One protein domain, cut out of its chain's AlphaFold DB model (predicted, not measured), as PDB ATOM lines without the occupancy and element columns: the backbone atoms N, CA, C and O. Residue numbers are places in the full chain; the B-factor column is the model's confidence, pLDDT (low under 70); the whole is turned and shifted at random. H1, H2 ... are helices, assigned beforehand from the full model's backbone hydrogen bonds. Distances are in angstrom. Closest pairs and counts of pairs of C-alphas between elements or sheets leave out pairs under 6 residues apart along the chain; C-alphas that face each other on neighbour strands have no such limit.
ATOM      1  N   LEU A   2     -26.666   6.055 113.377       84.50
ATOM      2  CA  LEU A   2     -25.654   6.822 112.640       84.50
ATOM      3  C   LEU A   2     -24.399   5.966 112.424       84.50
ATOM      4  O   LEU A   2     -24.080   5.129 113.268       84.50
ATOM      5  N   TRP A   3     -23.681   6.177 111.322       86.56
ATOM      6  CA  TRP A   3     -22.364   5.562 111.149       86.56
ATOM      7  C   TRP A   3     -21.325   6.217 112.078       86.56
ATOM      8  O   TRP A   3     -21.345   7.439 112.208       86.56
ATOM      9  N   PRO A   4     -20.362   5.464 112.647       87.94
ATOM     10  CA  PRO A   4     -19.338   6.023 113.544       87.94
ATOM     11  C   PRO A   4     -18.463   7.118 112.907       87.94
ATOM     12  O   PRO A   4     -17.997   8.023 113.594       87.94
ATOM     13  N   ALA A   5     -18.261   7.050 111.585       88.38
ATOM     14  CA  ALA A   5     -17.515   8.033 110.792       88.38
ATOM     15  C   ALA A   5     -18.403   9.141 110.182       88.38
ATOM     16  O   ALA A   5     -17.948   9.902 109.327       88.38
ATOM     17  N   ALA A   6     -19.691   9.195 110.527       87.38
ATOM     18  CA  ALA A   6     -20.636  10.190 110.024       87.38
ATOM     19  C   ALA A   6     -21.059  11.173 111.129       87.38
ATOM     20  O   ALA A   6     -20.794  10.955 112.308       87.38
ATOM     21  N   GLY A   7     -21.740  12.252 110.735       83.81
ATOM     22  CA  GLY A   7     -22.219  13.289 111.651       83.81
ATOM     23  C   GLY A   7     -21.204  14.398 111.928       83.81
ATOM     24  O   GLY A   7     -20.159  14.493 111.285       83.81
ATOM     25  N   THR A   8     -21.555  15.267 112.875       84.19
ATOM     26  CA  THR A   8     -20.751  16.425 113.298       84.19
ATOM     27  C   THR A   8     -19.595  16.045 114.220       84.19
ATOM     28  O   THR A   8     -18.564  16.711 114.206       84.19
ATOM     29  N   HIS A   9     -19.739  14.956 114.978       84.94
ATOM     30  CA  HIS A   9     -18.734  14.446 115.913       84.94
ATOM     31  C   HIS A   9     -18.415  12.973 115.606       84.94
ATOM     32  O   HIS A   9     -18.904  12.081 116.300       84.94
ATOM     33  N   PRO A  10     -17.643  12.692 114.540       87.44
ATOM     34  CA  PRO A  10     -17.247  11.328 114.210       87.44
ATOM     35  C   PRO A  10     -16.333  10.755 115.300       87.44
ATOM     36  O   PRO A  10     -15.469  11.446 115.837       87.44
ATOM     37  N   THR A  11     -16.511   9.471 115.603       88.38
ATOM     38  CA  THR A  11     -15.702   8.729 116.591       88.38
ATOM     39  C   THR A  11     -14.545   7.965 115.951       88.38
ATOM     40  O   THR A  11     -13.623   7.544 116.643       88.38
ATOM     41  N   VAL A  12     -14.566   7.810 114.625       90.06
ATOM     42  CA  VAL A  12     -13.540   7.116 113.836       90.06
ATOM     43  C   VAL A  12     -13.292   7.861 112.521       90.06
ATOM     44  O   VAL A  12     -14.202   8.507 111.995       90.06
ATOM     45  N   ALA A  13     -12.082   7.749 111.975       89.31
ATOM     46  CA  ALA A  13     -11.734   8.280 110.659       89.31
ATOM     47  C   ALA A  13     -11.932   7.205 109.578       89.31
ATOM     48  O   ALA A  13     -11.558   6.049 109.763       89.31
ATOM     49  N   CYS A  14     -12.522   7.569 108.439       88.25
ATOM     50  CA  CYS A  14     -12.796   6.658 107.328       88.25
ATOM     51  C   CYS A  14     -12.571   7.359 105.973       88.25
ATOM     52  O   CYS A  14     -13.197   8.395 105.722       88.25
ATOM     53  N   PRO A  15     -11.773   6.790 105.046       86.50
ATOM     54  CA  PRO A  15     -11.526   7.379 103.722       86.50
ATOM     55  C   PRO A  15     -12.793   7.585 102.879       86.50
ATOM     56  O   PRO A  15     -12.904   8.549 102.121       86.50
ATOM     57  N   VAL A  16     -13.791   6.713 103.058       87.12
ATOM     58  CA  VAL A  16     -15.101   6.813 102.391       87.12
ATOM     59  C   VAL A  16     -15.884   8.044 102.876       87.12
ATOM     60  O   VAL A  16     -16.714   8.592 102.148       87.12
ATOM     61  N   LYS A  17     -15.609   8.522 104.095       87.00
ATOM     62  CA  LYS A  17     -16.269   9.658 104.745       87.00
ATOM     63  C   LYS A  17     -15.285  10.800 104.949       87.00
ATOM     64  O   LYS A  17     -14.821  11.032 106.060       87.00
ATOM     65  N   ARG A  18     -15.022  11.579 103.895       84.31
ATOM     66  CA  ARG A  18     -14.011  12.659 103.904       84.31
ATOM     67  C   ARG A  18     -14.104  13.622 105.097       84.31
ATOM     68  O   ARG A  18     -13.074  14.043 105.604       84.31
ATOM     69  N   ARG A  19     -15.313  13.926 105.590       83.50
ATOM     70  CA  ARG A  19     -15.518  14.769 106.788       83.50
ATOM     71  C   ARG A  19     -14.859  14.203 108.054       83.50
ATOM     72  O   ARG A  19     -14.396  14.977 108.880       83.50
ATOM     73  N   SER A  20     -14.785  12.880 108.185       85.19
ATOM     74  CA  SER A  20     -14.182  12.202 109.340       85.19
ATOM     75  C   SER A  20     -12.655  12.229 109.364       85.19
ATOM     76  O   SER A  20     -12.066  11.998 110.414       85.19
ATOM     77  N   LEU A  21     -12.006  12.524 108.234       84.38
ATOM     78  CA  LEU A  21     -10.545  12.570 108.149       84.38
ATOM     79  C   LEU A  21      -9.963  13.816 108.836       84.38
ATOM     80  O   LEU A  21      -8.797  13.807 109.217       84.38
ATOM     81  N   GLY A  22     -10.778  14.865 109.033       72.75
ATOM     82  CA  GLY A  22     -10.364  16.109 109.683       72.75
ATOM     83  C   GLY A  22      -9.102  16.736 109.067       72.75
ATOM     84  O   GLY A  22      -8.685  16.396 107.963       72.75
ATOM     85  N   ARG A  23      -8.490  17.687 109.783       65.44
ATOM     86  CA  ARG A  23      -7.127  18.187 109.487       65.44
ATOM     87  C   ARG A  23      -6.058  17.581 110.405       65.44
ATOM     88  O   ARG A  23      -4.876  17.752 110.144       65.44
ATOM     89  N   THR A  24      -6.457  16.911 111.488       58.16
ATOM     90  CA  THR A  24      -5.562  16.334 112.504       58.16
ATOM     91  C   THR A  24      -5.956  14.877 112.783       58.16
ATOM     92  O   THR A  24      -7.117  14.631 113.119       58.16
ATOM     93  N   PRO A  25      -5.030  13.903 112.677       62.66
ATOM     94  CA  PRO A  25      -5.347  12.477 112.752       62.66
ATOM     95  C   PRO A  25      -5.426  12.014 114.213       62.66
ATOM     96  O   PRO A  25      -4.555  11.307 114.706       62.66
ATOM     97  N   ARG A  26      -6.448  12.466 114.947       75.62
ATOM     98  CA  ARG A  26      -6.676  12.033 116.340       75.62
ATOM     99  C   ARG A  26      -7.612  10.833 116.461       75.62
ATOM    100  O   ARG A  26      -7.673  10.221 117.520       75.62
ATOM    101  N   LEU A  27      -8.358  10.524 115.403       83.81
ATOM    102  CA  LEU A  27      -9.326   9.433 115.400       83.81
ATOM    103  C   LEU A  27      -8.685   8.146 114.872       83.81
ATOM    104  O   LEU A  27      -7.888   8.216 113.931       83.81
ATOM    105  N   PRO A  28      -9.055   6.973 115.416       86.69
ATOM    106  CA  PRO A  28      -8.612   5.699 114.870       86.69
ATOM    107  C   PRO A  28      -9.103   5.568 113.423       86.69
ATOM    108  O   PRO A  28     -10.288   5.768 113.133       86.69
ATOM    109  N   LEU A  29      -8.175   5.267 112.515       86.25
ATOM    110  CA  LEU A  29      -8.466   5.070 111.101       86.25
ATOM    111  C   LEU A  29      -9.019   3.658 110.890       86.25
ATOM    112  O   LEU A  29      -8.353   2.675 111.205       86.25
ATOM    113  N   ILE A  30     -10.229   3.562 110.343       85.06
ATOM    114  CA  ILE A  30     -10.796   2.292 109.892       85.06
ATOM    115  C   ILE A  30     -10.341   2.051 108.460       85.06
ATOM    116  O   ILE A  30     -10.698   2.812 107.553       85.06
ATOM    117  N   ASP A  31      -9.601   0.964 108.270       78.44
ATOM    118  CA  ASP A  31      -9.305   0.450 106.944       78.44
ATOM    119  C   ASP A  31     -10.548  -0.245 106.378       78.44
ATOM    120  O   ASP A  31     -11.090  -1.189 106.961       78.44
ATOM    121  N   VAL A  32     -11.051   0.277 105.263       74.62
ATOM    122  CA  VAL A  32     -12.204  -0.298 104.575       74.62
ATOM    123  C   VAL A  32     -11.657  -1.210 103.498       74.62
ATOM    124  O   VAL A  32     -11.140  -0.733 102.489       74.62
ATOM    125  N   THR A  33     -11.807  -2.517 103.701       76.38
ATOM    126  CA  THR A  33     -11.320  -3.521 102.756       76.38
ATOM    127  C   THR A  33     -11.889  -3.245 101.359       76.38
ATOM    128  O   THR A  33     -13.116  -3.171 101.205       76.38
ATOM    129  N   PRO A  34     -11.037  -3.067 100.335       70.00
ATOM    130  CA  PRO A  34     -11.502  -2.781  98.991       70.00
ATOM    131  C   PRO A  34     -12.258  -3.990  98.439       70.00
ATOM    132  O   PRO A  34     -11.750  -5.109  98.400       70.00
ATOM    133  N   THR A  35     -13.494  -3.763  98.006       73.94
ATOM    134  CA  THR A  35     -14.303  -4.757  97.298       73.94
ATOM    135  C   THR A  35     -14.172  -4.561  95.784       73.94
ATOM    136  O   THR A  35     -14.174  -3.414  95.333       73.94
ATOM    137  N   PRO A  36     -14.121  -5.636  94.969       76.44
ATOM    138  CA  PRO A  36     -13.966  -5.528  93.512       76.44
ATOM    139  C   PRO A  36     -15.103  -4.748  92.832       76.44
ATOM    140  O   PRO A  36     -14.897  -4.099  91.815       76.44
ATOM    141  N   ALA A  37     -16.296  -4.743  93.434       80.94
ATOM    142  CA  ALA A  37     -17.435  -3.935  92.992       80.94
ATOM    143  C   ALA A  37     -17.359  -2.452  93.429       80.94
ATOM    144  O   ALA A  37     -18.337  -1.712  93.313       80.94
ATOM    145  N   GLY A  38     -16.220  -2.012  93.973       78.69
ATOM    146  CA  GLY A  38     -16.054  -0.710  94.607       78.69
ATOM    147  C   GLY A  38     -16.756  -0.618  95.962       78.69
ATOM    148  O   GLY A  38     -17.356  -1.577  96.452       78.69
ATOM    149  N   THR A  39     -16.669   0.552  96.596       80.06
ATOM    150  CA  THR A  39     -17.262   0.782  97.918       80.06
ATOM    151  C   THR A  39     -18.790   0.631  97.877       80.06
ATOM    152  O   THR A  39     -19.440   1.353  97.107       80.06
ATOM    153  N   PRO A  40     -19.385  -0.217  98.740       81.00
ATOM    154  CA  PRO A  40     -20.826  -0.423  98.775       81.00
ATOM    155  C   PRO A  40     -21.596   0.884  98.997       81.00
ATOM    156  O   PRO A  40     -21.182   1.748  99.777       81.00
ATOM    157  N   ALA A  41     -22.771   1.013  98.374       82.12
ATOM    158  CA  ALA A  41     -23.622   2.200  98.523       82.12
ATOM    159  C   ALA A  41     -23.991   2.489  99.991       82.12
ATOM    160  O   ALA A  41     -24.168   3.646 100.375       82.12
ATOM    161  N   VAL A  42     -24.053   1.447 100.829       82.81
ATOM    162  CA  VAL A  42     -24.347   1.563 102.261       82.81
ATOM    163  C   VAL A  42     -23.295   2.394 103.007       82.81
ATOM    164  O   VAL A  42     -23.657   3.225 103.836       82.81
ATOM    165  N   CYS A  43     -22.016   2.265 102.638       81.38
ATOM    166  CA  CYS A  43     -20.908   3.001 103.248       81.38
ATOM    167  C   CYS A  43     -20.928   4.494 102.881       81.38
ATOM    168  O   CYS A  43     -20.295   5.304 103.553       81.38
ATOM    169  N   ARG A  44     -21.664   4.889 101.830       83.38
ATOM    170  CA  ARG A  44     -21.816   6.300 101.437       83.38
ATOM    171  C   ARG A  44     -22.888   7.028 102.246       83.38
ATOM    172  O   ARG A  44     -22.813   8.248 102.359       83.38
ATOM    173  N   ARG A  45     -23.841   6.323 102.864       87.44
ATOM    174  CA  ARG A  45     -24.943   6.926 103.645       87.44
ATOM    175  C   ARG A  45     -24.474   7.412 105.015       87.44
ATOM    176  O   ARG A  45     -23.541   6.850 105.573       87.44
ATOM    177  N   GLU A  46     -25.038   8.499 105.538       88.06
ATOM    178  CA  GLU A  46     -24.680   9.017 106.877       88.06
ATOM    179  C   GLU A  46     -25.373   8.249 108.004       88.06
ATOM    180  O   GLU A  46     -24.786   8.002 109.055       88.06
ATOM    181  N   SER A  47     -26.595   7.798 107.750       86.44
ATOM    182  CA  SER A  47     -27.384   7.002 108.675       86.44
ATOM    183  C   SER A  47     -28.050   5.837 107.952       86.44
ATOM    184  O   SER A  47     -28.255   5.851 106.732       86.44
ATOM    185  N   LEU A  48     -28.372   4.804 108.724       83.62
ATOM    186  CA  LEU A  48     -29.217   3.698 108.297       83.62
ATOM    187  C   LEU A  48     -30.420   3.608 109.225       83.62
ATOM    188  O   LEU A  48     -30.289   3.672 110.454       83.62
ATOM    189  N   ALA A  49     -31.591   3.456 108.619       81.94
ATOM    190  CA  ALA A  49     -32.812   3.101 109.312       81.94
ATOM    191  C   ALA A  49     -33.062   1.611 109.080       81.94
ATOM    192  O   ALA A  49     -33.220   1.174 107.941       81.94
ATOM    193  N   PHE A  50     -33.072   0.848 110.167       78.44
ATOM    194  CA  PHE A  50     -33.572  -0.517 110.176       78.44
ATOM    195  C   PHE A  50     -34.959  -0.449 110.803       78.44
ATOM    196  O   PHE A  50     -35.097   0.018 111.935       78.44
ATOM    197  N   THR A  51     -35.995  -0.832 110.063       80.25
ATOM    198  CA  THR A  51     -37.304  -1.075 110.666       80.25
ATOM    199  C   THR A  51     -37.244  -2.415 111.389       80.25
ATOM    200  O   THR A  51     -36.406  -3.260 111.068       80.25
ATOM    201  N   ARG A  52     -38.131  -2.617 112.366       72.06
ATOM    202  CA  ARG A  52     -38.197  -3.860 113.149       72.06
ATOM    203  C   ARG A  52     -38.305  -5.109 112.263       72.06
ATOM    204  O   ARG A  52     -37.810  -6.163 112.642       72.06
ATOM    205  N   ASP A  53     -38.896  -4.960 111.082       78.44
ATOM    206  CA  ASP A  53     -39.173  -6.058 110.157       78.44
ATOM    207  C   ASP A  53     -38.015  -6.322 109.177       78.44
ATOM    208  O   ASP A  53     -37.929  -7.397 108.574       78.44
ATOM    209  N   ILE A  54     -37.091  -5.363 109.027       73.44
ATOM    210  CA  ILE A  54     -35.910  -5.515 108.175       73.44
ATOM    211  C   ILE A  54     -34.981  -6.549 108.809       73.44
ATOM    212  O   ILE A  54     -34.398  -6.334 109.865       73.44
ATOM    213  N   GLY A  55     -34.828  -7.680 108.122       68.62
ATOM    214  CA  GLY A  55     -33.942  -8.763 108.539       68.62
ATOM    215  C   GLY A  55     -34.634  -9.907 109.274       68.62
ATOM    216  O   GLY A  55     -34.005 -10.950 109.406       68.62
ATOM    217  N   ILE A  56     -35.922  -9.800 109.641       73.00
ATOM    218  CA  ILE A  56     -36.665 -10.919 110.266       73.00
ATOM    219  C   ILE A  56     -36.631 -12.163 109.369       73.00
ATOM    220  O   ILE A  56     -36.404 -13.271 109.845       73.00
ATOM    221  N   ARG A  57     -36.760 -11.983 108.048       74.88
ATOM    222  CA  ARG A  57     -36.664 -13.082 107.069       74.88
ATOM    223  C   ARG A  57     -35.303 -13.788 107.071       74.88
ATOM    224  O   ARG A  57     -35.197 -14.921 106.612       74.88
ATOM    225  N   HIS A  58     -34.267 -13.098 107.532       76.75
ATOM    226  CA  HIS A  58     -32.893 -13.582 107.573       76.75
ATOM    227  C   HIS A  58     -32.432 -13.897 108.994       76.75
ATOM    228  O   HIS A  58     -31.274 -14.273 109.167       76.75
ATOM    229  N   TRP A  59     -33.311 -13.756 109.991       80.94
ATOM    230  CA  TRP A  59     -32.981 -14.093 111.361       80.94
ATOM    231  C   TRP A  59     -32.718 -15.593 111.456       80.94
ATOM    232  O   TRP A  59     -33.527 -16.422 111.034       80.94
ATOM    233  N   GLN A  60     -31.545 -15.925 111.977       84.94
ATOM    234  CA  GLN A  60     -31.122 -17.280 112.280       84.94
ATOM    235  C   GLN A  60     -30.627 -17.266 113.720       84.94
ATOM    236  O   GLN A  60     -29.983 -16.312 114.143       84.94
TER     237      GLN A  60
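This is residues 2 to 60 of the 165 residues of an uncharacterized protein of Streptomyces sp. ZL-24 (UniProt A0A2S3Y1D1). There is little regular structure: a body wound mostly of loops holds two very short helices, H1 and H2, set apart in it, while a loop at residues 33 to 38 and a tail at residues 50 to 60 stick out. The printed part has 59 residues, with H1 before H2 and no named strand; the class is all helix, though these helices hold only 8 residues. The whole is loose, with a radius of gyration of the C-alphas of 13.9 A, and only just elongated, spanning 43 by 28 by 18 A.

H1, residues 18 to 21, begins at C-alpha 18 (-14.011, 12.659, 103.904). H2, residues 41 to 44, ends at C-alpha 44 (-21.816, 6.300, 101.437).

H1 and H2 are apart. Both are too short for an O i to N i+4 pair; each has its one O i to N i+3 pair within hydrogen-bond range.

The C-alphas farthest apart, of Thr 24 and Arg 57, are 43.2 A apart. The link from H1 to H2, 19 residues, is long. The printed part has no cut. Its mean pLDDT is 80.9; residues 23 to 25 and 55 are under 70.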